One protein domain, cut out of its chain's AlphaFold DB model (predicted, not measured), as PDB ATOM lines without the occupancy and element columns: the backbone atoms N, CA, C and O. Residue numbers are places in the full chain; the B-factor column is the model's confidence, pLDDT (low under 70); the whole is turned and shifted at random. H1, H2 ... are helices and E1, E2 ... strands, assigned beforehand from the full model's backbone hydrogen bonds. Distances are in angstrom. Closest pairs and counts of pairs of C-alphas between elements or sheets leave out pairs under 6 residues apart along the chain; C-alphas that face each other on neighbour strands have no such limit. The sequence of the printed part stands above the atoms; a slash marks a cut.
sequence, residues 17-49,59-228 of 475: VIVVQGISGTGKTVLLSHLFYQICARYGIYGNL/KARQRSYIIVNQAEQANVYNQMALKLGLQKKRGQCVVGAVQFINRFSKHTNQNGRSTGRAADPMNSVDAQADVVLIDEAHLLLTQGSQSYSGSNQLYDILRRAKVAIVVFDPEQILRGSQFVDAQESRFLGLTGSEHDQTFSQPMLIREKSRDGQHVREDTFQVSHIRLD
ATOM      1  N   VAL A  17     294.314 233.605 347.425       93.50
ATOM      2  CA  VAL A  17     293.656 234.911 347.392       93.50
ATOM      3  C   VAL A  17     292.799 235.065 348.638       93.50
ATOM      4  O   VAL A  17     291.937 234.238 348.915       93.50
ATOM      5  N   ILE A  18     293.028 236.137 349.388       92.19
ATOM      6  CA  ILE A  18     292.231 236.513 350.554       92.19
ATOM      7  C   ILE A  18     291.540 237.828 350.220       92.19
ATOM      8  O   ILE A  18     292.189 238.871 350.150       92.19
ATOM      9  N   VAL A  19     290.233 237.785 350.000       90.19
ATOM     10  CA  VAL A  19     289.416 238.969 349.752       90.19
ATOM     11  C   VAL A  19     288.915 239.496 351.088       90.19
ATOM     12  O   VAL A  19     288.178 238.812 351.796       90.19
ATOM     13  N   VAL A  20     289.315 240.715 351.435       88.81
ATOM     14  CA  VAL A  20     288.856 241.414 352.633       88.81
ATOM     15  C   VAL A  20     287.840 242.467 352.211       88.81
ATOM     16  O   VAL A  20     288.165 243.432 351.520       88.81
ATOM     17  N   GLN A  21     286.602 242.274 352.638       82.94
ATOM     18  CA  GLN A  21     285.482 243.165 352.383       82.94
ATOM     19  C   GLN A  21     285.126 243.947 353.639       82.94
ATOM     20  O   GLN A  21     285.353 243.497 354.757       82.94
ATOM     21  N   GLY A  22     284.483 245.087 353.459       76.06
ATOM     22  CA  GLY A  22     283.849 245.829 354.538       76.06
ATOM     23  C   GLY A  22     283.342 247.155 354.012       76.06
ATOM     24  O   GLY A  22     283.841 247.638 352.994       76.06
ATOM     25  N   ILE A  23     282.385 247.759 354.705       69.62
ATOM     26  CA  ILE A  23     281.919 249.111 354.376       69.62
ATOM     27  C   ILE A  23     283.025 250.143 354.643       69.62
ATOM     28  O   ILE A  23     284.034 249.857 355.310       69.62
ATOM     29  N   SER A  24     282.886 251.343 354.086       68.12
ATOM     30  CA  SER A  24     283.827 252.444 354.314       68.12
ATOM     31  C   SER A  24     283.970 252.732 355.809       68.12
ATOM     32  O   SER A  24     282.958 252.881 356.476       68.12
ATOM     33  N   GLY A  25     285.208 252.826 356.316       68.81
ATOM     34  CA  GLY A  25     285.531 253.116 357.726       68.81
ATOM     35  C   GLY A  25     285.754 251.900 358.649       68.81
ATOM     36  O   GLY A  25     286.102 252.072 359.817       68.81
ATOM     37  N   THR A  26     285.636 250.674 358.133       75.12
ATOM     38  CA  THR A  26     285.884 249.411 358.874       75.12
ATOM     39  C   THR A  26     287.371 249.116 359.138       75.12
ATOM     40  O   THR A  26     287.743 248.024 359.556       75.12
ATOM     41  N   GLY A  27     288.266 250.074 358.868       76.62
ATOM     42  CA  GLY A  27     289.701 249.946 359.147       76.62
ATOM     43  C   GLY A  27     290.509 249.120 358.135       76.62
ATOM     44  O   GLY A  27     291.650 248.770 358.430       76.62
ATOM     45  N   LYS A  28     289.980 248.836 356.934       84.75
ATOM     46  CA  LYS A  28     290.642 248.008 355.897       84.75
ATOM     47  C   LYS A  28     292.078 248.457 355.565       84.75
ATOM     48  O   LYS A  28     293.001 247.646 355.587       84.75
ATOM     49  N   THR A  29     292.288 249.754 355.335       80.12
ATOM     50  CA  THR A  29     293.612 250.356 355.065       80.12
ATOM     51  C   THR A  29     294.560 250.247 356.268       80.12
ATOM     52  O   THR A  29     295.754 249.991 356.102       80.12
ATOM     53  N   VAL A  30     294.050 250.388 357.498       81.81
ATOM     54  CA  VAL A  30     294.851 250.234 358.729       81.81
ATOM     55  C   VAL A  30     295.283 248.778 358.901       81.81
ATOM     56  O   VAL A  30     296.460 248.516 359.160       81.81
ATOM     57  N   LEU A  31     294.363 247.834 358.682       85.31
ATOM     58  CA  LEU A  31     294.643 246.399 358.670       85.31
ATOM     59  C   LEU A  31     295.737 246.064 357.649       85.31
ATOM     60  O   LEU A  31     296.727 245.429 358.007       85.31
ATOM     61  N   LEU A  32     295.595 246.532 356.404       87.69
ATOM     62  CA  LEU A  32     296.586 246.362 355.337       87.69
ATOM     63  C   LEU A  32     297.955 246.927 355.713       87.69
ATOM     64  O   LEU A  32     298.963 246.242 355.561       87.69
ATOM     65  N   SER A  33     297.995 248.163 356.212       81.81
ATOM     66  CA  SER A  33     299.232 248.842 356.608       81.81
ATOM     67  C   SER A  33     299.953 248.083 357.719       81.81
ATOM     68  O   SER A  33     301.161 247.841 357.638       81.81
ATOM     69  N   HIS A  34     299.205 247.665 358.743       86.12
ATOM     70  CA  HIS A  34     299.732 246.899 359.862       86.12
ATOM     71  C   HIS A  34     300.231 245.522 359.416       86.12
ATOM     72  O   HIS A  34     301.351 245.133 359.749       86.12
ATOM     73  N   LEU A  35     299.440 244.810 358.611       88.62
ATOM     74  CA  LEU A  35     299.796 243.502 358.073       88.62
ATOM     75  C   LEU A  35     301.032 243.584 357.174       88.62
ATOM     76  O   LEU A  35     301.950 242.780 357.317       88.62
ATOM     77  N   PHE A  36     301.098 244.583 356.294       87.38
ATOM     78  CA  PHE A  36     302.258 244.821 355.442       87.38
ATOM     79  C   PHE A  36     303.518 245.055 356.275       87.38
ATOM     80  O   PHE A  36     304.543 244.416 356.036       87.38
ATOM     81  N   TYR A  37     303.431 245.907 357.303       83.62
ATOM     82  CA  TYR A  37     304.539 246.129 358.228       83.62
ATOM     83  C   TYR A  37     304.953 244.839 358.940       83.62
ATOM     84  O   TYR A  37     306.139 244.514 358.944       83.62
ATOM     85  N   GLN A  38     304.006 244.071 359.490       85.75
ATOM     86  CA  GLN A  38     304.303 242.806 360.162       85.75
ATOM     87  C   GLN A  38     304.970 241.794 359.226       85.75
ATOM     88  O   GLN A  38     305.939 241.152 359.624       85.75
ATOM     89  N   ILE A  39     304.497 241.668 357.983       83.69
ATOM     90  CA  ILE A  39     305.094 240.789 356.972       83.69
ATOM     91  C   ILE A  39     306.524 241.245 356.680       83.69
ATOM     92  O   ILE A  39     307.461 240.455 356.799       83.69
ATOM     93  N   CYS A  40     306.728 242.519 356.351       77.81
ATOM     94  CA  CYS A  40     308.066 243.020 356.051       77.81
ATOM     95  C   CYS A  40     309.020 242.871 357.242       77.81
ATOM     96  O   CYS A  40     310.174 242.482 357.047       77.81
ATOM     97  N   ALA A  41     308.529 243.130 358.455       74.62
ATOM     98  CA  ALA A  41     309.304 243.032 359.679       74.62
ATOM     99  C   ALA A  41     309.688 241.591 360.017       74.62
ATOM    100  O   ALA A  41     310.857 241.288 360.259       74.62
ATOM    101  N   ARG A  42     308.714 240.679 359.985       72.56
ATOM    102  CA  ARG A  42     308.889 239.277 360.372       72.56
ATOM    103  C   ARG A  42     309.690 238.476 359.352       72.56
ATOM    104  O   ARG A  42     310.453 237.599 359.743       72.56
ATOM    105  N   TYR A  43     309.549 238.786 358.064       67.50
ATOM    106  CA  TYR A  43     310.253 238.090 356.980       67.50
ATOM    107  C   TYR A  43     311.533 238.803 356.523       67.50
ATOM    108  O   TYR A  43     312.131 238.420 355.518       67.50
ATOM    109  N   GLY A  44     311.982 239.828 357.256       58.59
ATOM    110  CA  GLY A  44     313.277 240.465 357.019       58.59
ATOM    111  C   GLY A  44     313.390 241.171 355.666       58.59
ATOM    112  O   GLY A  44     314.493 241.299 355.129       58.59
ATOM    113  N   ILE A  45     312.275 241.676 355.123       60.34
ATOM    114  CA  ILE A  45     312.218 242.465 353.875       60.34
ATOM    115  C   ILE A  45     312.661 243.917 354.147       60.34
ATOM    116  O   ILE A  45     312.196 244.873 353.535       60.34
ATOM    117  N   TYR A  46     313.574 244.106 355.097       54.56
ATOM    118  CA  TYR A  46     314.254 245.373 355.284       54.56
ATOM    119  C   TYR A  46     315.259 245.514 354.149       54.56
ATOM    120  O   TYR A  46     316.139 244.666 353.955       54.56
ATOM    121  N   GLY A  47     315.126 246.579 353.364       51.38
ATOM    122  CA  GLY A  47     316.093 246.904 352.327       51.38
ATOM    123  C   GLY A  47     317.443 247.205 352.968       51.38
ATOM    124  O   GLY A  47     317.671 248.347 353.336       51.38
ATOM    125  N   ASN A  48     318.300 246.183 353.106       45.47
ATOM    126  CA  ASN A  48     319.670 246.189 353.641       45.47
ATOM    127  C   ASN A  48     320.183 247.615 353.949       45.47
ATOM    128  O   ASN A  48     320.644 248.331 353.050       45.47
ATOM    129  N   LEU A  49     320.008 248.063 355.198       47.12
ATOM    130  CA  LEU A  49     320.312 249.440 355.612       47.12
ATOM    131  C   LEU A  49     321.822 249.700 355.734       47.12
ATOM    132  O   LEU A  49     322.228 250.853 355.706       47.12
ATOM    133  N   LYS A  59     317.800 241.612 342.402       43.28
ATOM    134  CA  LYS A  59     316.452 241.142 342.012       43.28
ATOM    135  C   LYS A  59     315.808 240.178 343.026       43.28
ATOM    136  O   LYS A  59     314.621 239.911 342.914       43.28
ATOM    137  N   ALA A  60     316.554 239.668 344.011       44.16
ATOM    138  CA  ALA A  60     316.117 238.536 344.839       44.16
ATOM    139  C   ALA A  60     315.522 238.879 346.223       44.16
ATOM    140  O   ALA A  60     315.145 237.960 346.953       44.16
ATOM    141  N   ARG A  61     315.460 240.156 346.635       55.09
ATOM    142  CA  ARG A  61     315.287 240.482 348.068       55.09
ATOM    143  C   ARG A  61     313.969 241.148 348.471       55.09
ATOM    144  O   ARG A  61     313.609 241.068 349.638       55.09
ATOM    145  N   GLN A  62     313.228 241.756 347.545       61.94
ATOM    146  CA  GLN A  62     311.879 242.260 347.826       61.94
ATOM    147  C   GLN A  62     310.855 241.285 347.267       61.94
ATOM    148  O   GLN A  62     310.778 241.087 346.060       61.94
ATOM    149  N   ARG A  63     310.108 240.645 348.165       74.50
ATOM    150  CA  ARG A  63     309.130 239.617 347.803       74.50
ATOM    151  C   ARG A  63     307.697 239.991 348.172       74.50
ATOM    152  O   ARG A  63     306.776 239.278 347.786       74.50
ATOM    153  N   SER A  64     307.520 241.121 348.858       87.75
ATOM    154  CA  SER A  64     306.213 241.645 349.238       87.75
ATOM    155  C   SER A  64     305.993 243.052 348.706       87.75
ATOM    156  O   SER A  64     306.890 243.896 348.786       87.75
ATOM    157  N   TYR A  65     304.798 243.294 348.176       91.44
ATOM    158  CA  TYR A  65     304.402 244.569 347.583       91.44
ATOM    159  C   TYR A  65     303.036 244.990 348.097       91.44
ATOM    160  O   TYR A  65     302.185 244.142 348.360       91.44
ATOM    161  N   ILE A  66     302.828 246.300 348.177       93.38
ATOM    162  CA  ILE A  66     301.507 246.887 348.346       93.38
ATOM    163  C   ILE A  66     301.156 247.700 347.100       93.38
ATOM    164  O   ILE A  66     301.950 248.524 346.629       93.38
ATOM    165  N   ILE A  67     299.990 247.410 346.536       94.69
ATOM    166  CA  ILE A  67     299.436 248.046 345.351       94.69
ATOM    167  C   ILE A  67     298.420 249.084 345.800       94.69
ATOM    168  O   ILE A  67     297.456 248.747 346.479       94.69
ATOM    169  N   VAL A  68     298.650 250.336 345.405       91.25
ATOM    170  CA  VAL A  68     297.789 251.473 345.747       91.25
ATOM    171  C   VAL A  68     297.616 252.333 344.501       91.25
ATOM    172  O   VAL A  68     298.593 252.860 343.963       91.25
ATOM    173  N   ASN A  69     296.379 252.452 344.018       86.50
ATOM    174  CA  ASN A  69     296.069 253.193 342.791       86.50
ATOM    175  C   ASN A  69     295.581 254.629 343.054       86.50
ATOM    176  O   ASN A  69     295.614 255.448 342.133       86.50
ATOM    177  N   GLN A  70     295.163 254.952 344.281       84.31
ATOM    178  CA  GLN A  70     294.801 256.311 344.686       84.31
ATOM    179  C   GLN A  70     296.079 257.092 345.058       84.31
ATOM    180  O   GLN A  70     296.928 256.597 345.802       84.31
ATOM    181  N   ALA A  71     296.256 258.293 344.496       81.50
ATOM    182  CA  ALA A  71     297.515 259.042 344.580       81.50
ATOM    183  C   ALA A  71     297.855 259.535 346.002       81.50
ATOM    184  O   ALA A  71     298.999 259.405 346.445       81.50
ATOM    185  N   GLU A  72     296.867 260.051 346.726       80.25
ATOM    186  CA  GLU A  72     297.003 260.563 348.092       80.25
ATOM    187  C   GLU A  72     297.330 259.440 349.098       80.25
ATOM    188  O   GLU A  72     298.273 259.543 349.883       80.25
ATOM    189  N   GLN A  73     296.652 258.295 349.017       80.25
ATOM    190  CA  GLN A  73     296.964 257.098 349.796       80.25
ATOM    191  C   GLN A  73     298.343 256.548 349.434       80.25
ATOM    192  O   GLN A  73     299.134 256.216 350.320       80.25
ATOM    193  N   ALA A  74     298.683 256.489 348.141       87.31
ATOM    194  CA  ALA A  74     300.015 256.074 347.716       87.31
ATOM    195  C   ALA A  74     301.087 256.986 348.326       87.31
ATOM    196  O   ALA A  74     302.171 256.502 348.672       87.31
ATOM    197  N   ASN A  75     300.801 258.280 348.513       84.81
ATOM    198  CA  ASN A  75     301.710 259.188 349.195       84.81
ATOM    199  C   ASN A  75     301.945 258.789 350.654       84.81
ATOM    200  O   ASN A  75     303.112 258.663 351.047       84.81
ATOM    201  N   VAL A  76     300.875 258.518 351.400       83.44
ATOM    202  CA  VAL A  76     300.919 258.083 352.808       83.44
ATOM    203  C   VAL A  76     301.673 256.769 352.960       83.44
ATOM    204  O   VAL A  76     302.650 256.707 353.708       83.44
ATOM    205  N   TYR A  77     301.314 255.742 352.187       87.44
ATOM    206  CA  TYR A  77     302.013 254.455 352.225       87.44
ATOM    207  C   TYR A  77     303.499 254.608 351.907       87.44
ATOM    208  O   TYR A  77     304.350 254.028 352.585       87.44
ATOM    209  N   ASN A  78     303.844 255.421 350.904       87.94
ATOM    210  CA  ASN A  78     305.240 255.675 350.576       87.94
ATOM    211  C   ASN A  78     305.984 256.369 351.724       87.94
ATOM    212  O   ASN A  78     307.140 256.020 351.973       87.94
ATOM    213  N   GLN A  79     305.362 257.340 352.401       83.69
ATOM    214  CA  GLN A  79     305.960 257.990 353.567       83.69
ATOM    215  C   GLN A  79     306.166 257.009 354.719       83.69
ATOM    216  O   GLN A  79     307.265 256.956 355.269       83.69
ATOM    217  N   MET A  80     305.138 256.230 355.070       82.75
ATOM    218  CA  MET A  80     305.212 255.224 356.129       82.75
ATOM    219  C   MET A  80     306.326 254.222 355.833       82.75
ATOM    220  O   MET A  80     307.199 254.000 356.667       82.75
ATOM    221  N   ALA A  81     306.375 253.694 354.609       84.00
ATOM    222  CA  ALA A  81     307.395 252.740 354.197       84.00
ATOM    223  C   ALA A  81     308.819 253.339 354.207       84.00
ATOM    224  O   ALA A  81     309.768 252.625 354.525       84.00
ATOM    225  N   LEU A  82     308.989 254.633 353.898       85.12
ATOM    226  CA  LEU A  82     310.280 255.330 354.021       85.12
ATOM    227  C   LEU A  82     310.673 255.539 355.493       85.12
ATOM    228  O   LEU A  82     311.802 255.228 355.867       85.12
ATOM    229  N   LYS A  83     309.747 256.022 356.335       82.75
ATOM    230  CA  LYS A  83     309.965 256.265 357.774       82.75
ATOM    231  C   LYS A  83     310.285 254.972 358.534       82.75
ATOM    232  O   LYS A  83     311.154 254.971 359.397       82.75
ATOM    233  N   LEU A  84     309.626 253.869 358.179       80.94
ATOM    234  CA  LEU A  84     309.821 252.542 358.774       80.94
ATOM    235  C   LEU A  84     310.999 251.764 358.155       80.94
ATOM    236  O   LEU A  84     311.243 250.620 358.533       80.94
ATOM    237  N   GLY A  85     311.719 252.351 357.189       77.94
ATOM    238  CA  GLY A  85     312.879 251.723 356.548       77.94
ATOM    239  C   GLY A  85     312.554 250.517 355.653       77.94
ATOM    240  O   GLY A  85     313.447 249.731 355.333       77.94
ATOM    241  N   LEU A  86     311.297 250.360 355.227       79.81
ATOM    242  CA  LEU A  86     310.848 249.286 354.328       79.81
ATOM    243  C   LEU A  86     311.290 249.524 352.873       79.81
ATOM    244  O   LEU A  86     311.464 248.582 352.096       79.81
ATOM    245  N   GLN A  87     311.507 250.787 352.502       82.12
ATOM    246  CA  GLN A  87     312.059 251.196 351.211       82.12
ATOM    247  C   GLN A  87     313.022 252.381 351.356       82.12
ATOM    248  O   GLN A  87     312.886 253.195 352.261       82.12
ATOM    249  N   LYS A  88     313.985 252.499 350.433       80.44
ATOM    250  CA  LYS A  88     314.936 253.627 350.329       80.44
ATOM    251  C   LYS A  88     314.433 254.728 349.398       80.44
ATOM    252  O   LYS A  88     314.798 255.892 349.542       80.44
ATOM    253  N   LYS A  89     313.643 254.350 348.392       83.31
ATOM    254  CA  LYS A  89     313.053 255.251 347.396       83.31
ATOM    255  C   LYS A  89     311.600 254.856 347.166       83.31
ATOM    256  O   LYS A  89     311.256 253.681 347.281       83.31
ATOM    257  N   ARG A  90     310.767 255.837 346.815       84.31
ATOM    258  CA  ARG A  90     309.377 255.595 346.407       84.31
ATOM    259  C   ARG A  90     309.315 254.620 345.233       84.31
ATOM    260  O   ARG A  90     310.228 254.596 344.408       84.31
ATOM    261  N   GLY A  91     308.240 253.840 345.151       83.06
ATOM    262  CA  GLY A  91     308.047 252.888 344.054       83.06
ATOM    263  C   GLY A  91     308.804 251.566 344.213       83.06
ATOM    264  O   GLY A  91     308.835 250.768 343.274       83.06
ATOM    265  N   GLN A  92     309.454 251.317 345.357       84.62
ATOM    266  CA  GLN A  92     310.147 250.049 345.602       84.62
ATOM    267  C   GLN A  92     309.159 248.969 346.040       84.62
ATOM    268  O   GLN A  92     308.940 248.036 345.271       84.62
ATOM    269  N   CYS A  93     308.526 249.119 347.206       87.38
ATOM    270  CA  CYS A  93     307.530 248.164 347.702       87.38
ATOM    271  C   CYS A  93     306.086 248.676 347.590       87.38
ATOM    272  O   CYS A  93     305.176 247.868 347.437       87.38
ATOM    273  N   VAL A  94     305.889 249.999 347.608       91.12
ATOM    274  CA  VAL A  94     304.599 250.656 347.340       91.12
ATOM    275  C   VAL A  94     304.543 251.024 345.860       91.12
ATOM    276  O   VAL A  94     305.349 251.841 345.411       91.12
ATOM    277  N   VAL A  95     303.642 250.417 345.088       92.31
ATOM    278  CA  VAL A  95     303.581 250.563 343.621       92.31
ATOM    279  C   VAL A  95     302.143 250.694 343.116       92.31
ATOM    280  O   VAL A  95     301.212 250.249 343.770       92.31
ATOM    281  N   GLY A  96     301.947 251.279 341.934       93.19
ATOM    282  CA  GLY A  96     300.647 251.214 341.248       93.19
ATOM    283  C   GLY A  96     300.461 249.895 340.488       93.19
ATOM    284  O   GLY A  96     301.447 249.259 340.102       93.19
ATOM    285  N   ALA A  97     299.215 249.515 340.185       93.19
ATOM    286  CA  ALA A  97     298.886 248.258 339.495       93.19
ATOM    287  C   ALA A  97     299.678 248.043 338.191       93.19
ATOM    288  O   ALA A  97     300.334 247.020 338.009       93.19
ATOM    289  N   VAL A  98     299.702 249.043 337.301       91.81
ATOM    290  CA  VAL A  98     300.431 248.964 336.018       91.81
ATOM    291  C   VAL A  98     301.940 248.813 336.225       91.81
ATOM    292  O   VAL A  98     302.603 248.094 335.477       91.81
ATOM    293  N   GLN A  99     302.503 249.473 337.242       90.94
ATOM    294  CA  GLN A  99     303.928 249.358 337.561       90.94
ATOM    295  C   GLN A  99     304.264 247.947 338.054       90.94
ATOM    296  O   GLN A  99     305.272 247.383 337.630       90.94
ATOM    297  N   PHE A 100     303.411 247.375 338.910       93.12
ATOM    298  CA  PHE A 100     303.553 246.006 339.399       93.12
ATOM    299  C   PHE A 100     303.458 244.986 338.259       93.12
ATOM    300  O   PHE A 100     304.376 244.187 338.081       93.12
ATOM    301  N   ILE A 101     302.404 245.065 337.438       92.88
ATOM    302  CA  ILE A 101     302.200 244.164 336.296       92.88
ATOM    303  C   ILE A 101     303.424 244.196 335.389       92.88
ATOM    304  O   ILE A 101     304.008 243.150 335.115       92.88
ATOM    305  N   ASN A 102     303.872 245.384 334.973       89.69
ATOM    306  CA  ASN A 102     305.046 245.509 334.113       89.69
ATOM    307  C   ASN A 102     306.300 244.904 334.758       89.69
ATOM    308  O   ASN A 102     307.003 244.151 334.099       89.69
ATOM    309  N   ARG A 103     306.553 245.157 336.047       89.06
ATOM    310  CA  ARG A 103     307.739 244.646 336.757       89.06
ATOM    311  C   ARG A 103     307.861 243.120 336.739       89.06
ATOM    312  O   ARG A 103     308.979 242.614 336.714       89.06
ATOM    313  N   PHE A 104     306.734 242.416 336.767       89.31
ATOM    314  CA  PHE A 104     306.658 240.953 336.791       89.31
ATOM    315  C   PHE A 104     306.218 240.367 335.440       89.31
ATOM    316  O   PHE A 104     305.701 239.251 335.368       89.31
ATOM    317  N   SER A 105     306.407 241.128 334.357       89.94
ATOM    318  CA  SER A 105     306.106 240.696 332.994       89.94
ATOM    319  C   SER A 105     307.329 240.696 332.092       89.94
ATOM    320  O   SER A 105     308.221 241.531 332.210       89.94
ATOM    321  N   LYS A 106     307.304 239.825 331.088       85.38
ATOM    322  CA  LYS A 106     308.208 239.859 329.947       85.38
ATOM    323  C   LYS A 106     307.878 241.082 329.095       85.38
ATOM    324  O   LYS A 106     306.720 241.370 328.793       85.38
ATOM    325  N   HIS A 107     308.916 241.794 328.678       81.44
ATOM    326  CA  HIS A 107     308.801 243.002 327.855       81.44
ATOM    327  C   HIS A 107     309.161 242.754 326.395       81.44
ATOM    328  O   HIS A 107     309.650 243.655 325.729       81.44
ATOM    329  N   THR A 108     308.977 241.537 325.899       72.19
ATOM    330  CA  THR A 108     309.315 241.164 324.525       72.19
ATOM    331  C   THR A 108     308.052 241.017 323.694       72.19
ATOM    332  O   THR A 108     307.106 240.356 324.121       72.19
ATOM    333  N   ASN A 109     308.034 241.598 322.494       67.31
ATOM    334  CA  ASN A 109     307.000 241.285 321.508       67.31
ATOM    335  C   ASN A 109     307.223 239.892 320.882       67.31
ATOM    336  O   ASN A 109     308.245 239.250 321.129       67.31
ATOM    337  N   GLN A 110     306.293 239.449 320.029       63.00
ATOM    338  CA  GLN A 110     306.377 238.166 319.307       63.00
ATOM    339  C   GLN A 110     307.672 238.012 318.478       63.00
ATOM    340  O   GLN A 110     308.113 236.897 318.227       63.00
ATOM    341  N   ASN A 111     308.326 239.126 318.125       68.31
ATOM    342  CA  ASN A 111     309.578 239.174 317.362       68.31
ATOM    343  C   ASN A 111     310.825 239.349 318.257       68.31
ATOM    344  O   ASN A 111     311.899 239.682 317.755       68.31
ATOM    345  N   GLY A 112     310.694 239.213 319.582       67.44
ATOM    346  CA  GLY A 112     311.794 239.315 320.549       67.44
ATOM    347  C   GLY A 112     312.306 240.734 320.841       67.44
ATOM    348  O   GLY A 112     313.282 240.888 321.572       67.44
ATOM    349  N   ARG A 113     311.676 241.790 320.307       70.62
ATOM    350  CA  ARG A 113     312.071 243.188 320.574       70.62
ATOM    351  C   ARG A 113     311.476 243.689 321.886       70.62
ATOM    352  O   ARG A 113     310.305 243.437 322.170       70.62
ATOM    353  N   SER A 114     312.271 244.451 322.638       74.69
ATOM    354  CA  SER A 114     311.833 245.071 323.890       74.69
ATOM    355  C   SER A 114     310.794 246.168 323.638       74.69
ATOM    356  O   SER A 114     311.050 247.093 322.869       74.69
ATOM    357  N   THR A 115     309.633 246.082 324.282       68.94
ATOM    358  CA  THR A 115     308.523 247.043 324.159       68.94
ATOM    359  C   THR A 115     308.434 248.018 325.333       68.94
ATOM    360  O   THR A 115     307.550 248.871 325.345       68.94
ATOM    361  N   GLY A 116     309.298 247.884 326.348       72.06
ATOM    362  CA  GLY A 116     309.300 248.709 327.571       72.06
ATOM    363  C   GLY A 116     308.082 248.529 328.495       72.06
ATOM    364  O   GLY A 116     308.095 249.003 329.626       72.06
ATOM    365  N   ARG A 117     307.042 247.828 328.031       74.38
ATOM    366  CA  ARG A 117     305.820 247.454 328.756       74.38
ATOM    367  C   ARG A 117     305.364 246.064 328.331       74.38
ATOM    368  O   ARG A 117     305.717 245.617 327.239       74.38
ATOM    369  N   ALA A 118     304.596 245.389 329.176       77.50
ATOM    370  CA  ALA A 118     303.965 244.119 328.837       77.50
ATOM    371  C   ALA A 118     302.989 244.333 327.670       77.50
ATOM    372  O   ALA A 118     301.988 245.026 327.828       77.50
ATOM    373  N   ALA A 119     303.308 243.810 326.483       74.19
ATOM    374  CA  ALA A 119     302.445 243.960 325.309       74.19
ATOM    375  C   ALA A 119     301.145 243.159 325.478       74.19
ATOM    376  O   ALA A 119     300.067 243.679 325.205       74.19
ATOM    377  N   ASP A 120     301.270 241.949 326.027       82.62
ATOM    378  CA  ASP A 120     300.174 241.051 326.389       82.62
ATOM    379  C   ASP A 120     300.336 240.600 327.854       82.62
ATOM    380  O   ASP A 120     300.949 239.561 328.124       82.62
ATOM    381  N   PRO A 121     299.876 241.403 328.831       83.81
ATOM    382  CA  PRO A 121     299.958 241.070 330.254       83.81
ATOM    383  C   PRO A 121     299.389 239.690 330.608       83.81
ATOM    384  O   PRO A 121     299.952 239.020 331.479       83.81
ATOM    385  N   MET A 122     298.365 239.231 329.886       85.38
ATOM    386  CA  MET A 122     297.687 237.965 330.148       85.38
ATOM    387  C   MET A 122     298.624 236.765 329.953       85.38
ATOM    388  O   MET A 122     298.541 235.802 330.709       85.38
ATOM    389  N   ASN A 123     299.558 236.828 328.996       83.38
ATOM    390  CA  ASN A 123     300.447 235.704 328.654       83.38
ATOM    391  C   ASN A 123     301.941 235.968 328.886       83.38
ATOM    392  O   ASN A 123     302.779 235.104 328.633       83.38
ATOM    393  N   SER A 124     302.301 237.145 329.391       84.50
ATOM    394  CA  SER A 124     303.699 237.563 329.553       84.50
ATOM    395  C   SER A 124     304.213 237.475 330.990       84.50
ATOM    396  O   SER A 124     305.098 238.237 331.349       84.50
ATOM    397  N   VAL A 125     303.707 236.578 331.837       86.38
ATOM    398  CA  VAL A 125     304.210 236.437 333.220       86.38
ATOM    399  C   VAL A 125     305.690 236.013 333.210       86.38
ATOM    400  O   VAL A 125     306.062 235.062 332.519       86.38
ATOM    401  N   ASP A 126     306.544 236.742 333.938       85.31
ATOM    402  CA  ASP A 126     307.991 236.463 334.038       85.31
ATOM    403  C   ASP A 126     308.386 235.881 335.399       85.31
ATOM    404  O   ASP A 126     309.201 234.966 335.487       85.31
ATOM    405  N   ALA A 127     307.795 236.411 336.469       86.44
ATOM    406  CA  ALA A 127     308.072 236.012 337.840       86.44
ATOM    407  C   ALA A 127     306.852 236.280 338.730       86.44
ATOM    408  O   ALA A 127     305.919 236.979 338.330       86.44
ATOM    409  N   GLN A 128     306.890 235.762 339.957       88.81
ATOM    410  CA  GLN A 128     305.867 235.999 340.972       88.81
ATOM    411  C   GLN A 128     306.467 236.643 342.224       88.81
ATOM    412  O   GLN A 128     307.565 236.286 342.658       88.81
ATOM    413  N   ALA A 129     305.722 237.569 342.821       89.88
ATOM    414  CA  ALA A 129     305.938 238.028 344.185       89.88
ATOM    415  C   ALA A 129     305.424 236.983 345.192       89.88
ATOM    416  O   ALA A 129     304.481 236.247 344.901       89.88
ATOM    417  N   ASP A 130     306.010 236.932 346.391       88.25
ATOM    418  CA  ASP A 130     305.549 236.019 347.443       88.25
ATOM    419  C   ASP A 130     304.223 236.501 348.042       88.25
ATOM    420  O   ASP A 130     303.301 235.703 348.197       88.25
ATOM    421  N   VAL A 131     304.110 237.800 348.344       91.00
ATOM    422  CA  VAL A 131     302.877 238.390 348.886       91.00
ATOM    423  C   VAL A 131     302.567 239.723 348.214       91.00
ATOM    424  O   VAL A 131     303.419 240.605 348.136       91.00
ATOM    425  N   VAL A 132     301.336 239.906 347.760       94.12
ATOM    426  CA  VAL A 132     300.846 241.176 347.223       94.12
ATOM    427  C   VAL A 132     299.630 241.599 348.017       94.12
ATOM    428  O   VAL A 132     298.696 240.827 348.189       94.12
ATOM    429  N   LEU A 133     299.640 242.827 348.508       95.06
ATOM    430  CA  LEU A 133     298.500 243.435 349.168       95.06
ATOM    431  C   LEU A 133     297.933 244.491 348.222       95.06
ATOM    432  O   LEU A 133     298.692 245.292 347.689       95.06
ATOM    433  N   ILE A 134     296.632 244.481 347.975       94.19
ATOM    434  CA  ILE A 134     295.955 245.420 347.079       94.19
ATOM    435  C   ILE A 134     294.992 246.240 347.925       94.19
ATOM    436  O   ILE A 134     294.049 245.677 348.477       94.19
ATOM    437  N   ASP A 135     295.242 247.543 348.027       90.38
ATOM    438  CA  ASP A 135     294.325 248.485 348.672       90.38
ATOM    439  C   ASP A 135     293.373 249.102 347.644       90.38
ATOM    440  O   ASP A 135     293.752 249.289 346.483       90.38
ATOM    441  N   GLU A 136     292.149 249.413 348.080       83.69
ATOM    442  CA  GLU A 136     291.081 249.992 347.251       83.69
ATOM    443  C   GLU A 136     290.963 249.280 345.889       83.69
ATOM    444  O   GLU A 136     290.984 249.903 344.825       83.69
ATOM    445  N   ALA A 137     290.881 247.942 345.899       86.94
ATOM    446  CA  ALA A 137     290.918 247.136 344.679       86.94
ATOM    447  C   ALA A 137     289.796 247.493 343.696       86.94
ATOM    448  O   ALA A 137     289.959 247.276 342.500       86.94
ATOM    449  N   HIS A 138     288.708 248.116 344.163       79.00
ATOM    450  CA  HIS A 138     287.656 248.683 343.316       79.00
ATOM    451  C   HIS A 138     288.177 249.753 342.330       79.00
ATOM    452  O   HIS A 138     287.516 250.036 341.341       79.00
ATOM    453  N   LEU A 139     289.379 250.311 342.526       82.00
ATOM    454  CA  LEU A 139     290.045 251.223 341.586       82.00
ATOM    455  C   LEU A 139     290.798 250.517 340.444       82.00
ATOM    456  O   LEU A 139     291.317 251.195 339.549       82.00
ATOM    457  N   LEU A 140     290.903 249.186 340.464       86.81
ATOM    458  CA  LEU A 140     291.533 248.418 339.392       86.81
ATOM    459  C   LEU A 140     290.703 248.477 338.105       86.81
ATOM    460  O   LEU A 140     289.475 248.512 338.126       86.81
ATOM    461  N   LEU A 141     291.395 248.480 336.965       84.38
ATOM    462  CA  LEU A 141     290.744 248.486 335.656       84.38
ATOM    463  C   LEU A 141     290.285 247.075 335.269       84.38
ATOM    464  O   LEU A 141     291.106 246.155 335.229       84.38
ATOM    465  N   THR A 142     289.017 246.937 334.884       78.81
ATOM    466  CA  THR A 142     288.468 245.711 334.267       78.81
ATOM    467  C   THR A 142     288.475 245.753 332.738       78.81
ATOM    468  O   THR A 142     287.863 244.913 332.083       78.81
ATOM    469  N   GLN A 143     289.146 246.755 332.157       76.50
ATOM    470  CA  GLN A 143     289.350 246.906 330.719       76.50
ATOM    471  C   GLN A 143     290.701 247.572 330.424       76.50
ATOM    472  O   GLN A 143     291.277 248.284 331.254       76.50
ATOM    473  N   GLY A 144     291.192 247.388 329.199       77.75
ATOM    474  CA  GLY A 144     292.407 248.044 328.724       77.75
ATOM    475  C   GLY A 144     292.281 249.571 328.659       77.75
ATOM    476  O   GLY A 144     291.220 250.126 328.385       77.75
ATOM    477  N   SER A 145     293.401 250.265 328.838       79.75
ATOM    478  CA  SER A 145     293.529 251.720 328.727       79.75
ATOM    479  C   SER A 145     294.739 252.106 327.865       79.75
ATOM    480  O   SER A 145     295.426 251.256 327.296       79.75
ATOM    481  N   GLN A 146     295.030 253.404 327.745       77.88
ATOM    482  CA  GLN A 146     296.230 253.869 327.038       77.88
ATOM    483  C   GLN A 146     297.531 253.368 327.702       77.88
ATOM    484  O   GLN A 146     298.516 253.075 327.014       77.88
ATOM    485  N   SER A 147     297.531 253.242 329.034       79.94
ATOM    486  CA  SER A 147     298.686 252.830 329.841       79.94
ATOM    487  C   SER A 147     298.716 251.331 330.164       79.94
ATOM    488  O   SER A 147     299.759 250.833 330.586       79.94
ATOM    489  N   TYR A 148     297.621 250.604 329.927       85.50
ATOM    490  CA  TYR A 148     297.471 249.183 330.242       85.50
ATOM    491  C   TYR A 148     296.828 248.427 329.071       85.50
ATOM    492  O   TYR A 148     295.701 248.719 328.687       85.50
ATOM    493  N   SER A 149     297.534 247.461 328.479       84.12
ATOM    494  CA  SER A 149     297.042 246.731 327.299       84.12
ATOM    495  C   SER A 149     296.228 245.474 327.609       84.12
ATOM    496  O   SER A 149     295.618 244.943 326.681       84.12
ATOM    497  N   GLY A 150     296.213 245.013 328.864       84.94
ATOM    498  CA  GLY A 150     295.484 243.814 329.278       84.94
ATOM    499  C   GLY A 150     293.974 244.033 329.383       84.94
ATOM    500  O   GLY A 150     293.462 245.123 329.108       84.94
ATOM    501  N   SER A 151     293.273 242.967 329.749       85.25
ATOM    502  CA  SER A 151     291.817 242.929 329.883       85.25
ATOM    503  C   SER A 151     291.365 243.168 331.321       85.25
ATOM    504  O   SER A 151     290.480 243.988 331.503       85.25
ATOM    505  N   ASN A 152     291.996 242.574 332.340       89.19
ATOM    506  CA  ASN A 152     291.642 242.790 333.746       89.19
ATOM    507  C   ASN A 152     292.883 242.855 334.662       89.19
ATOM    508  O   ASN A 152     293.646 241.894 334.805       89.19
ATOM    509  N   GLN A 153     293.074 243.998 335.335       92.19
ATOM    510  CA  GLN A 153     294.243 244.218 336.193       92.19
ATOM    511  C   GLN A 153     294.288 243.289 337.403       92.19
ATOM    512  O   GLN A 153     295.386 242.919 337.815       92.19
ATOM    513  N   LEU A 154     293.138 242.919 337.976       92.25
ATOM    514  CA  LEU A 154     293.097 242.020 339.126       92.25
ATOM    515  C   LEU A 154     293.703 240.672 338.738       92.25
ATOM    516  O   LEU A 154     294.680 240.254 339.350       92.25
ATOM    517  N   TYR A 155     293.207 240.043 337.674       92.00
ATOM    518  CA  TYR A 155     293.707 238.737 337.230       92.00
ATOM    519  C   TYR A 155     295.183 238.789 336.830       92.00
ATOM    520  O   TYR A 155     295.960 237.908 337.204       92.00
ATOM    521  N   ASP A 156     295.616 239.860 336.164       93.50
ATOM    522  CA  ASP A 156     297.030 240.044 335.843       93.50
ATOM    523  C   ASP A 156     297.927 240.182 337.076       93.50
ATOM    524  O   ASP A 156     299.059 239.686 337.057       93.50
ATOM    525  N   ILE A 157     297.454 240.835 338.140       95.06
ATOM    526  CA  ILE A 157     298.168 240.907 339.417       95.06
ATOM    527  C   ILE A 157     298.214 239.525 340.075       95.06
ATOM    528  O   ILE A 157     299.289 239.101 340.498       95.06
ATOM    529  N   LEU A 158     297.087 238.808 340.127       94.44
ATOM    530  CA  LEU A 158     296.992 237.500 340.784       94.44
ATOM    531  C   LEU A 158     297.935 236.468 340.156       94.44
ATOM    532  O   LEU A 158     298.649 235.777 340.875       94.44
ATOM    533  N   ARG A 159     298.054 236.434 338.822       93.62
ATOM    534  CA  ARG A 159     299.022 235.563 338.120       93.62
ATOM    535  C   ARG A 159     300.481 235.816 338.526       93.62
ATOM    536  O   ARG A 159     301.332 234.941 338.375       93.62
ATOM    537  N   ARG A 160     300.781 237.015 339.034       93.62
ATOM    538  CA  ARG A 160     302.114 237.491 339.445       93.62
ATOM    539  C   ARG A 160     302.309 237.450 340.963       93.62
ATOM    540  O   ARG A 160     303.284 238.013 341.460       93.62
ATOM    541  N   ALA A 161     301.421 236.787 341.701       93.62
ATOM    542  CA  ALA A 161     301.490 236.646 343.149       93.62
ATOM    543  C   ALA A 161     301.312 235.180 343.564       93.62
ATOM    544  O   ALA A 161     300.500 234.462 342.988       93.62
ATOM    545  N   LYS A 162     302.036 234.745 344.598       92.06
ATOM    546  CA  LYS A 162     301.762 233.465 345.276       92.06
ATOM    547  C   LYS A 162     300.636 233.612 346.295       92.06
ATOM    548  O   LYS A 162     299.760 232.759 346.373       92.06
ATOM    549  N   VAL A 163     300.656 234.712 347.049       92.50
ATOM    550  CA  VAL A 163     299.588 235.120 347.967       92.50
ATOM    551  C   VAL A 163     299.148 236.537 347.619       92.50
ATOM    552  O   VAL A 163     299.983 237.437 347.525       92.50
ATOM    553  N   ALA A 164     297.848 236.750 347.453       94.62
ATOM    554  CA  ALA A 164     297.248 238.055 347.217       94.62
ATOM    555  C   ALA A 164     296.200 238.364 348.290       94.62
ATOM    556  O   ALA A 164     295.270 237.593 348.497       94.62
ATOM    557  N   ILE A 165     296.335 239.504 348.960       94.50
ATOM    558  CA  ILE A 165     295.328 240.040 349.878       94.50
ATOM    559  C   ILE A 165     294.657 241.207 349.165       94.50
ATOM    560  O   ILE A 165     295.323 242.179 348.821       94.50
ATOM    561  N   VAL A 166     293.360 241.097 348.912       92.94
ATOM    562  CA  VAL A 166     292.598 242.033 348.084       92.94
ATOM    563  C   VAL A 166     291.580 242.741 348.961       92.94
ATOM    564  O   VAL A 166     290.591 242.136 349.363       92.94
ATOM    565  N   VAL A 167     291.813 244.016 349.262       89.25
ATOM    566  CA  VAL A 167     290.831 244.844 349.963       89.25
ATOM    567  C   VAL A 167     289.855 245.432 348.966       89.25
ATOM    568  O   VAL A 167     290.242 246.132 348.032       89.25
ATOM    569  N   PHE A 168     288.574 245.164 349.189       82.38
ATOM    570  CA  PHE A 168     287.498 245.596 348.319       82.38
ATOM    571  C   PHE A 168     286.405 246.307 349.116       82.38
ATOM    572  O   PHE A 168     286.075 245.915 350.235       82.38
ATOM    573  N   ASP A 169     285.843 247.357 348.523       76.31
ATOM    574  CA  ASP A 169     284.723 248.099 349.093       76.31
ATOM    575  C   ASP A 169     283.609 248.168 348.040       76.31
ATOM    576  O   ASP A 169     283.771 248.881 347.045       76.31
ATOM    577  N   PRO A 170     282.519 247.397 348.203       66.75
ATOM    578  CA  PRO A 170     281.448 247.345 347.215       66.75
ATOM    579  C   PRO A 170     280.680 248.662 347.090       66.75
ATOM    580  O   PRO A 170     280.142 248.945 346.025       66.75
ATOM    581  N   GLU A 171     280.651 249.484 348.141       62.75
ATOM    582  CA  GLU A 171     279.928 250.762 348.147       62.75
ATOM    583  C   GLU A 171     280.723 251.893 347.471       62.75
ATOM    584  O   GLU A 171     280.189 252.975 347.238       62.75
ATOM    585  N   GLN A 172     281.999 251.666 347.132       63.12
ATOM    586  CA  GLN A 172     282.869 252.658 346.482       63.12
ATOM    587  C   GLN A 172     283.049 252.437 344.968       63.12
ATOM    588  O   GLN A 172     283.915 253.053 344.337       63.12
ATOM    589  N   ILE A 173     282.234 251.578 344.348       63.78
ATOM    590  CA  ILE A 173     282.240 251.376 342.892       63.78
ATOM    591  C   ILE A 173     281.552 252.576 342.222       63.78
ATOM    592  O   ILE A 173     280.335 252.619 342.072       63.78
ATOM    593  N   LEU A 174     282.347 253.574 341.829       50.75
ATOM    594  CA  LEU A 174     281.863 254.824 341.225       50.75
ATOM    595  C   LEU A 174     282.008 254.858 339.698       50.75
ATOM    596  O   LEU A 174     281.475 255.758 339.051       50.75
ATOM    597  N   ARG A 175     282.761 253.929 339.089       51.19
ATOM    598  CA  ARG A 175     283.001 253.923 337.638       51.19
ATOM    599  C   ARG A 175     282.530 252.641 337.006       51.19
ATOM    600  O   ARG A 175     282.863 251.551 337.442       51.19
ATOM    601  N   GLY A 176     281.957 252.786 335.821       45.81
ATOM    602  CA  GLY A 176     281.524 251.627 335.072       45.81
ATOM    603  C   GLY A 176     282.596 250.726 334.450       45.81
ATOM    604  O   GLY A 176     282.279 249.765 333.765       45.81
ATOM    605  N   SER A 177     283.871 251.067 334.625       46.72
ATOM    606  CA  SER A 177     285.022 250.245 334.229       46.72
ATOM    607  C   SER A 177     285.605 249.463 335.416       46.72
ATOM    608  O   SER A 177     286.802 249.169 335.421       46.72
ATOM    609  N   GLN A 178     284.803 249.257 336.462       57.97
ATOM    610  CA  GLN A 178     285.153 248.611 337.725       57.97
ATOM    611  C   GLN A 178     284.108 247.519 337.978       57.97
ATOM    612  O   GLN A 178     282.931 247.806 337.843       57.97
ATOM    613  N   PHE A 179     284.564 246.292 338.254       56.88
ATOM    614  CA  PHE A 179     283.842 245.018 338.476       56.88
ATOM    615  C   PHE A 179     282.312 245.045 338.358       56.88
ATOM    616  O   PHE A 179     281.634 245.521 339.265       56.88
ATOM    617  N   VAL A 180     281.777 244.473 337.272       55.56
ATOM    618  CA  VAL A 180     280.318 244.389 337.040       55.56
ATOM    619  C   VAL A 180     279.884 243.036 336.456       55.56
ATOM    620  O   VAL A 180     278.692 242.805 336.280       55.56
ATOM    621  N   ASP A 181     280.797 242.094 336.173       65.12
ATOM    622  CA  ASP A 181     280.377 240.775 335.693       65.12
ATOM    623  C   ASP A 181     280.033 239.804 336.850       65.12
ATOM    624  O   ASP A 181     280.455 239.957 338.004       65.12
ATOM    625  N   ALA A 182     279.213 238.789 336.556       68.44
ATOM    626  CA  ALA A 182     278.753 237.816 337.549       68.44
ATOM    627  C   ALA A 182     279.885 236.935 338.122       68.44
ATOM    628  O   ALA A 182     279.798 236.485 339.266       68.44
ATOM    629  N   GLN A 183     280.942 236.684 337.344       77.56
ATOM    630  CA  GLN A 183     282.118 235.919 337.762       77.56
ATOM    631  C   GLN A 183     282.964 236.733 338.745       77.56
ATOM    632  O   GLN A 183     283.353 236.211 339.785       77.56
ATOM    633  N   GLU A 184     283.197 238.007 338.455       76.50
ATOM    634  CA  GLU A 184     283.904 238.967 339.300       76.50
ATOM    635  C   GLU A 184     283.145 239.216 340.598       76.50
ATOM    636  O   GLU A 184     283.732 239.181 341.675       76.50
ATOM    637  N   SER A 185     281.823 239.376 340.508       72.75
ATOM    638  CA  SER A 185     280.952 239.518 341.674       72.75
ATOM    639  C   SER A 185     281.046 238.299 342.587       72.75
ATOM    640  O   SER A 185     281.197 238.443 343.797       72.75
ATOM    641  N   ARG A 186     281.038 237.089 342.020       76.62
ATOM    642  CA  ARG A 186     281.233 235.858 342.793       76.62
ATOM    643  C   ARG A 186     282.649 235.771 343.369       76.62
ATOM    644  O   ARG A 186     282.798 235.433 344.535       76.62
ATOM    645  N   PHE A 187     283.672 236.091 342.574       82.69
ATOM    646  CA  PHE A 187     285.084 236.063 342.975       82.69
ATOM    647  C   PHE A 187     285.391 237.039 344.107       82.69
ATOM    648  O   PHE A 187     286.204 236.748 344.977       82.69
ATOM    649  N   LEU A 188     284.742 238.201 344.100       78.06
ATOM    650  CA  LEU A 188     284.877 239.213 345.134       78.06
ATOM    651  C   LEU A 188     283.930 238.980 346.309       78.06
ATOM    652  O   LEU A 188     284.097 239.665 347.308       78.06
ATOM    653  N   GLY A 189     283.001 238.019 346.237       72.94
ATOM    654  CA  GLY A 189     282.077 237.669 347.322       72.94
ATOM    655  C   GLY A 189     280.877 238.614 347.454       72.94
ATOM    656  O   GLY A 189     280.431 238.882 348.564       72.94
ATOM    657  N   LEU A 190     280.395 239.178 346.345       68.00
ATOM    658  CA  LEU A 190     279.259 240.112 346.288       68.00
ATOM    659  C   LEU A 190     277.905 239.410 346.154       68.00
ATOM    660  O   LEU A 190     276.876 239.967 346.522       68.00
ATOM    661  N   THR A 191     277.897 238.185 345.631       54.44
ATOM    662  CA  THR A 191     276.689 237.399 345.378       54.44
ATOM    663  C   THR A 191     276.699 236.143 346.247       54.44
ATOM    664  O   THR A 191     277.246 235.106 345.883       54.44
ATOM    665  N   GLY A 192     276.103 236.238 347.436       53.19
ATOM    666  CA  GLY A 192     275.946 235.109 348.350       53.19
ATOM    667  C   GLY A 192     275.184 235.508 349.610       53.19
ATOM    668  O   GLY A 192     275.570 236.444 350.299       53.19
ATOM    669  N   SER A 193     274.094 234.800 349.907       42.84
ATOM    670  CA  SER A 193     273.301 234.937 351.140       42.84
ATOM    671  C   SER A 193     273.934 234.234 352.346       42.84
ATOM    672  O   SER A 193     273.328 234.158 353.413       42.84
ATOM    673  N   GLU A 194     275.136 233.684 352.186       46.78
ATOM    674  CA  GLU A 194     275.851 232.983 353.247       46.78
ATOM    675  C   GLU A 194     276.618 233.995 354.089       46.78
ATOM    676  O   GLU A 194     277.812 234.247 353.939       46.78
ATOM    677  N   HIS A 195     275.844 234.622 354.966       45.22
ATOM    678  CA  HIS A 195     276.340 235.292 356.145       45.22
ATOM    679  C   HIS A 195     277.295 234.341 356.890       45.22
ATOM    680  O   HIS A 195     276.889 233.270 357.338       45.22
ATOM    681  N   ASP A 196     278.546 234.774 357.046       44.19
ATOM    682  CA  ASP A 196     279.411 234.407 358.175       44.19
ATOM    683  C   ASP A 196     280.343 233.181 358.075       44.19
ATOM    684  O   ASP A 196     280.726 232.616 359.097       44.19
ATOM    685  N   GLN A 197     280.800 232.769 356.887       48.97
ATOM    686  CA  GLN A 197     281.830 231.719 356.811       48.97
ATOM    687  C   GLN A 197     283.000 232.088 355.894       48.97
ATOM    688  O   GLN A 197     282.846 232.371 354.706       48.97
ATOM    689  N   THR A 198     284.205 232.051 356.470       52.31
ATOM    690  CA  THR A 198     285.489 232.034 355.763       52.31
ATOM    691  C   THR A 198     285.564 230.762 354.917       52.31
ATOM    692  O   THR A 198     286.158 229.764 355.315       52.31
ATOM    693  N   PHE A 199     284.916 230.752 353.758       59.62
ATOM    694  CA  PHE A 199     285.007 229.635 352.827       59.62
ATOM    695  C   PHE A 199     286.263 229.775 351.982       59.62
ATOM    696  O   PHE A 199     286.485 230.821 351.379       59.62
ATOM    697  N   SER A 200     287.065 228.711 351.937       68.56
ATOM    698  CA  SER A 200     288.218 228.593 351.050       68.56
ATOM    699  C   SER A 200     287.905 227.556 349.979       68.56
ATOM    700  O   SER A 200     287.776 226.373 350.293       68.56
ATOM    701  N   GLN A 201     287.762 227.975 348.725       80.12
ATOM    702  CA  GLN A 201     287.512 227.053 347.615       80.12
ATOM    703  C   GLN A 201     288.294 227.458 346.362       80.12
ATOM    704  O   GLN A 201     288.497 228.654 346.124       80.12
ATOM    705  N   PRO A 202     288.732 226.484 345.544       85.88
ATOM    706  CA  PRO A 202     289.304 226.783 344.245       85.88
ATOM    707  C   PRO A 202     288.216 227.368 343.339       85.88
ATOM    708  O   PRO A 202     287.150 226.779 343.149       85.88
ATOM    709  N   MET A 203     288.485 228.536 342.769       87.06
ATOM    710  CA  MET A 203     287.605 229.219 341.830       87.06
ATOM    711  C   MET A 203     288.263 229.275 340.456       87.06
ATOM    712  O   MET A 203     289.371 229.790 340.313       87.06
ATOM    713  N   LEU A 204     287.556 228.756 339.452       88.50
ATOM    714  CA  LEU A 204     287.932 228.868 338.047       88.50
ATOM    715  C   LEU A 204     287.492 230.232 337.511       88.50
ATOM    716  O   LEU A 204     286.310 230.574 337.573       88.50
ATOM    717  N   ILE A 205     288.437 230.975 336.952       88.75
ATOM    718  CA  ILE A 205     288.219 232.256 336.292       88.75
ATOM    719  C   ILE A 205     288.492 232.096 334.807       88.75
ATOM    720  O   ILE A 205     289.534 231.580 334.407       88.75
ATOM    721  N   ARG A 206     287.553 232.574 333.991       88.44
ATOM    722  CA  ARG A 206     287.689 232.673 332.539       88.44
ATOM    723  C   ARG A 206     287.844 234.133 332.161       88.44
ATOM    724  O   ARG A 206     286.902 234.909 332.304       88.44
ATOM    725  N   GLU A 207     289.017 234.502 331.663       87.88
ATOM    726  CA  GLU A 207     289.279 235.840 331.137       87.88
ATOM    727  C   GLU A 207     289.364 235.792 329.611       87.88
ATOM    728  O   GLU A 207     290.079 234.970 329.037       87.88
ATOM    729  N   LYS A 208     288.631 236.687 328.946       85.94
ATOM    730  CA  LYS A 208     288.757 236.919 327.504       85.94
ATOM    731  C   LYS A 208     289.805 237.993 327.256       85.94
ATOM    732  O   LYS A 208     289.762 239.046 327.890       85.94
ATOM    733  N   SER A 209     290.689 237.760 326.290       81.75
ATOM    734  CA  SER A 209     291.605 238.784 325.798       81.75
ATOM    735  C   SER A 209     290.844 240.001 325.278       81.75
ATOM    736  O   SER A 209     289.687 239.921 324.861       81.75
ATOM    737  N   ARG A 210     291.526 241.147 325.239       75.31
ATOM    738  CA  ARG A 210     290.958 242.419 324.771       75.31
ATOM    739  C   ARG A 210     290.387 242.364 323.344       75.31
ATOM    740  O   ARG A 210     289.436 243.078 323.048       75.31
ATOM    741  N   ASP A 211     290.975 241.557 322.467       76.31
ATOM    742  CA  ASP A 211     290.508 241.330 321.091       76.31
ATOM    743  C   ASP A 211     289.410 240.251 320.986       76.31
ATOM    744  O   ASP A 211     288.882 240.013 319.902       76.31
ATOM    745  N   GLY A 212     289.066 239.594 322.099       77.69
ATOM    746  CA  GLY A 212     288.072 238.526 322.180       77.69
ATOM    747  C   GLY A 212     288.499 237.200 321.547       77.69
ATOM    748  O   GLY A 212     287.690 236.275 321.506       77.69
ATOM    749  N   GLN A 213     289.734 237.091 321.050       77.19
ATOM    750  CA  GLN A 213     290.193 235.922 320.294       77.19
ATOM    751  C   GLN A 213     290.693 234.782 321.183       77.19
ATOM    752  O   GLN A 213     290.659 233.624 320.774       77.19
ATOM    753  N   HIS A 214     291.143 235.096 322.396       81.00
ATOM    754  CA  HIS A 214     291.743 234.135 323.308       81.00
ATOM    755  C   HIS A 214     290.981 234.126 324.627       81.00
ATOM    756  O   HIS A 214     290.589 235.168 325.152       81.00
ATOM    757  N   VAL A 215     290.791 232.931 325.176       86.62
ATOM    758  CA  VAL A 215     290.265 232.734 326.526       86.62
ATOM    759  C   VAL A 215     291.359 232.081 327.341       86.62
ATOM    760  O   VAL A 215     291.923 231.071 326.920       86.62
ATOM    761  N   ARG A 216     291.652 232.657 328.501       88.44
ATOM    762  CA  ARG A 216     292.544 232.070 329.488       88.44
ATOM    763  C   ARG A 216     291.725 231.595 330.676       88.44
ATOM    764  O   ARG A 216     290.862 232.319 331.172       88.44
ATOM    765  N   GLU A 217     292.006 230.375 331.108       91.50
ATOM    766  CA  GLU A 217     291.451 229.807 332.329       91.50
ATOM    767  C   GLU A 217     292.541 229.796 333.400       91.50
ATOM    768  O   GLU A 217     293.626 229.261 333.174       91.50
ATOM    769  N   ASP A 218     292.265 230.390 334.555       90.31
ATOM    770  CA  ASP A 218     293.141 230.326 335.723       90.31
ATOM    771  C   ASP A 218     292.323 229.847 336.926       90.31
ATOM    772  O   ASP A 218     291.138 230.156 337.052       90.31
ATOM    773  N   THR A 219     292.949 229.079 337.817       92.06
ATOM    774  CA  THR A 219     292.321 228.641 339.071       92.06
ATOM    775  C   THR A 219     293.023 229.308 340.245       92.06
ATOM    776  O   THR A 219     294.250 229.299 340.325       92.06
ATOM    777  N   PHE A 220     292.243 229.873 341.162       91.31
ATOM    778  CA  PHE A 220     292.737 230.546 342.362       91.31
ATOM    779  C   PHE A 220     292.118 229.920 343.605       91.31
ATOM    780  O   PHE A 220     290.932 229.605 343.596       91.31
ATOM    781  N   GLN A 221     292.882 229.775 344.686       91.81
ATOM    782  CA  GLN A 221     292.319 229.391 345.979       91.81
ATOM    783  C   GLN A 221     291.809 230.655 346.673       91.81
ATOM    784  O   GLN A 221     292.619 231.462 347.121       91.81
ATOM    785  N   VAL A 222     290.492 230.857 346.747       89.94
ATOM    786  CA  VAL A 222     289.901 232.124 347.213       89.94
ATOM    787  C   VAL A 222     289.272 231.953 348.587       89.94
ATOM    788  O   VAL A 222     288.535 230.996 348.805       89.94
ATOM    789  N   SER A 223     289.566 232.882 349.497       89.31
ATOM    790  CA  SER A 223     288.982 232.979 350.838       89.31
ATOM    791  C   SER A 223     288.427 234.379 351.085       89.31
ATOM    792  O   SER A 223     289.045 235.356 350.668       89.31
ATOM    793  N   HIS A 224     287.301 234.491 351.792       86.00
ATOM    794  CA  HIS A 224     286.654 235.775 352.088       86.00
ATOM    795  C   HIS A 224     286.682 236.101 353.584       86.00
ATOM    796  O   HIS A 224     286.436 235.239 354.426       86.00
ATOM    797  N   ILE A 225     286.956 237.363 353.904       85.12
ATOM    798  CA  ILE A 225     286.872 237.942 355.248       85.12
ATOM    799  C   ILE A 225     286.016 239.200 355.145       85.12
ATOM    800  O   ILE A 225     286.280 240.048 354.294       85.12
ATOM    801  N   ARG A 226     285.016 239.349 356.016       80.62
ATOM    802  CA  ARG A 226     284.169 240.545 356.075       80.62
ATOM    803  C   ARG A 226     284.411 241.291 357.382       80.62
ATOM    804  O   ARG A 226     284.356 240.697 358.449       80.62
ATOM    805  N   LEU A 227     284.673 242.587 357.272       82.19
ATOM    806  CA  LEU A 227     284.724 243.528 358.381       82.19
ATOM    807  C   LEU A 227     283.374 244.245 358.452       82.19
ATOM    808  O   LEU A 227     282.943 244.884 357.489       82.19
ATOM    809  N   ASP A 228     282.694 244.098 359.577       74.00
ATOM    810  CA  ASP A 228     281.349 244.606 359.853       74.00
ATOM    811  C   ASP A 228     281.358 245.799 360.821       74.00
ATOM    812  O   ASP A 228     280.474 246.652 360.761       74.00
TER     813      ASP A 228
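This is residues 17 to 49 and 59 to 228 of the 475 residues of a protein of Bifidobacterium asteroides (UniProt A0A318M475). A twisted sheet of six strands curls round the short helix H4, while the long helix H1 covers E3 and E4 from the other side. H3 packs beside H4 over the E2 edge, H5 packs on E5 and E6 toward the other edge, and H2 lies beside H1, only grazing the sheet. The printed part has 203 residues, with five named helices and six named strands in the order E1 H1 E2 H2 H3 E3 H4 E4 H5 E5 E6; under half of its residues are in named elements, and the class is mixed, helices and strands. The mixed sheet runs E2 E3 E4 E1 E6 E5, antiparallel only between E6 and E5. The whole is compact, with a radius of gyration of the C-alphas of 16.8 A and spans of 49 by 47 by 29 A.

E1, residues 17 to 22, begins at C-alpha 17 (293.656, 234.911, 347.392). H1, residues 28 to 42, is 20.7 A long. E2 is residues 64 to 67, H2 residues 71 to 83, 18.4 A long, and H3 residues 97 to 103. E3 is residues 129 to 134, H4 residues 153 to 158, with C-alpha 153 at (294.243, 244.218, 336.193), and E4 residues 161 to 168, 17.4 A long. H5 is residues 182 to 188. E5, residues 200 to 208, is 25.0 A long; E6, residues 215 to 227, is 34.1 A long, bends by 62 degrees at residue 219 and ends at C-alpha 227 (284.724, 243.528, 358.381).

In the sheet, E3 and E4 are parallel, with N 165 and O 132 2.8 A apart, within hydrogen-bond range. E2 and E3 are parallel, N 67 to O 133 being 2.7 A. E4 and E1 are parallel, N 20 to O 166 being 2.8 A, as are E1 and E6, N 19 to O 223 being 2.8 A. E5 and E6 form an antiparallel hairpin, N 203 to O 220 being 2.8 A. E3, H4, E4 is a strand-helix-strand unit, two parallel neighbour strands with a helix between, and its crossover is right-handed; E2, H2 H3, E3 is another. H1 is on the sheet, over E3 and E4, at a height over the sheet of 8.7 A. H1 and H2 are close but not clearly touching, their closest C-alphas, of Ser 33 and Tyr 77, 7.6 A apart. H3 and H4, on the same face, touch at a steep tilt of 53 degrees, their closest C-alphas, of Ile 101 and Ile 157, 6.1 A apart. H5 is on the sheet too; its closest C-alpha pair with E5 is Gln 183 and Ile 205, 7.3 A. In H1, H2, H3, H4 and H5 every O i to N i+4 pair is within hydrogen-bond range.

The two C-alphas farthest apart, those of Asn 111 and Asp 228, are 51.3 A apart. Residues 50 to 58 are not printed, and C-alphas 49 and 59 are 16.4 A apart across the cut. The links H2 to H3, H3 to E3, E3 to H4, E4 to H5 and H5 to E5 are long. The mean pLDDT of the printed part is 79.2; 43 residues are under 70, among them residues 170 to 182 and 190 to 200.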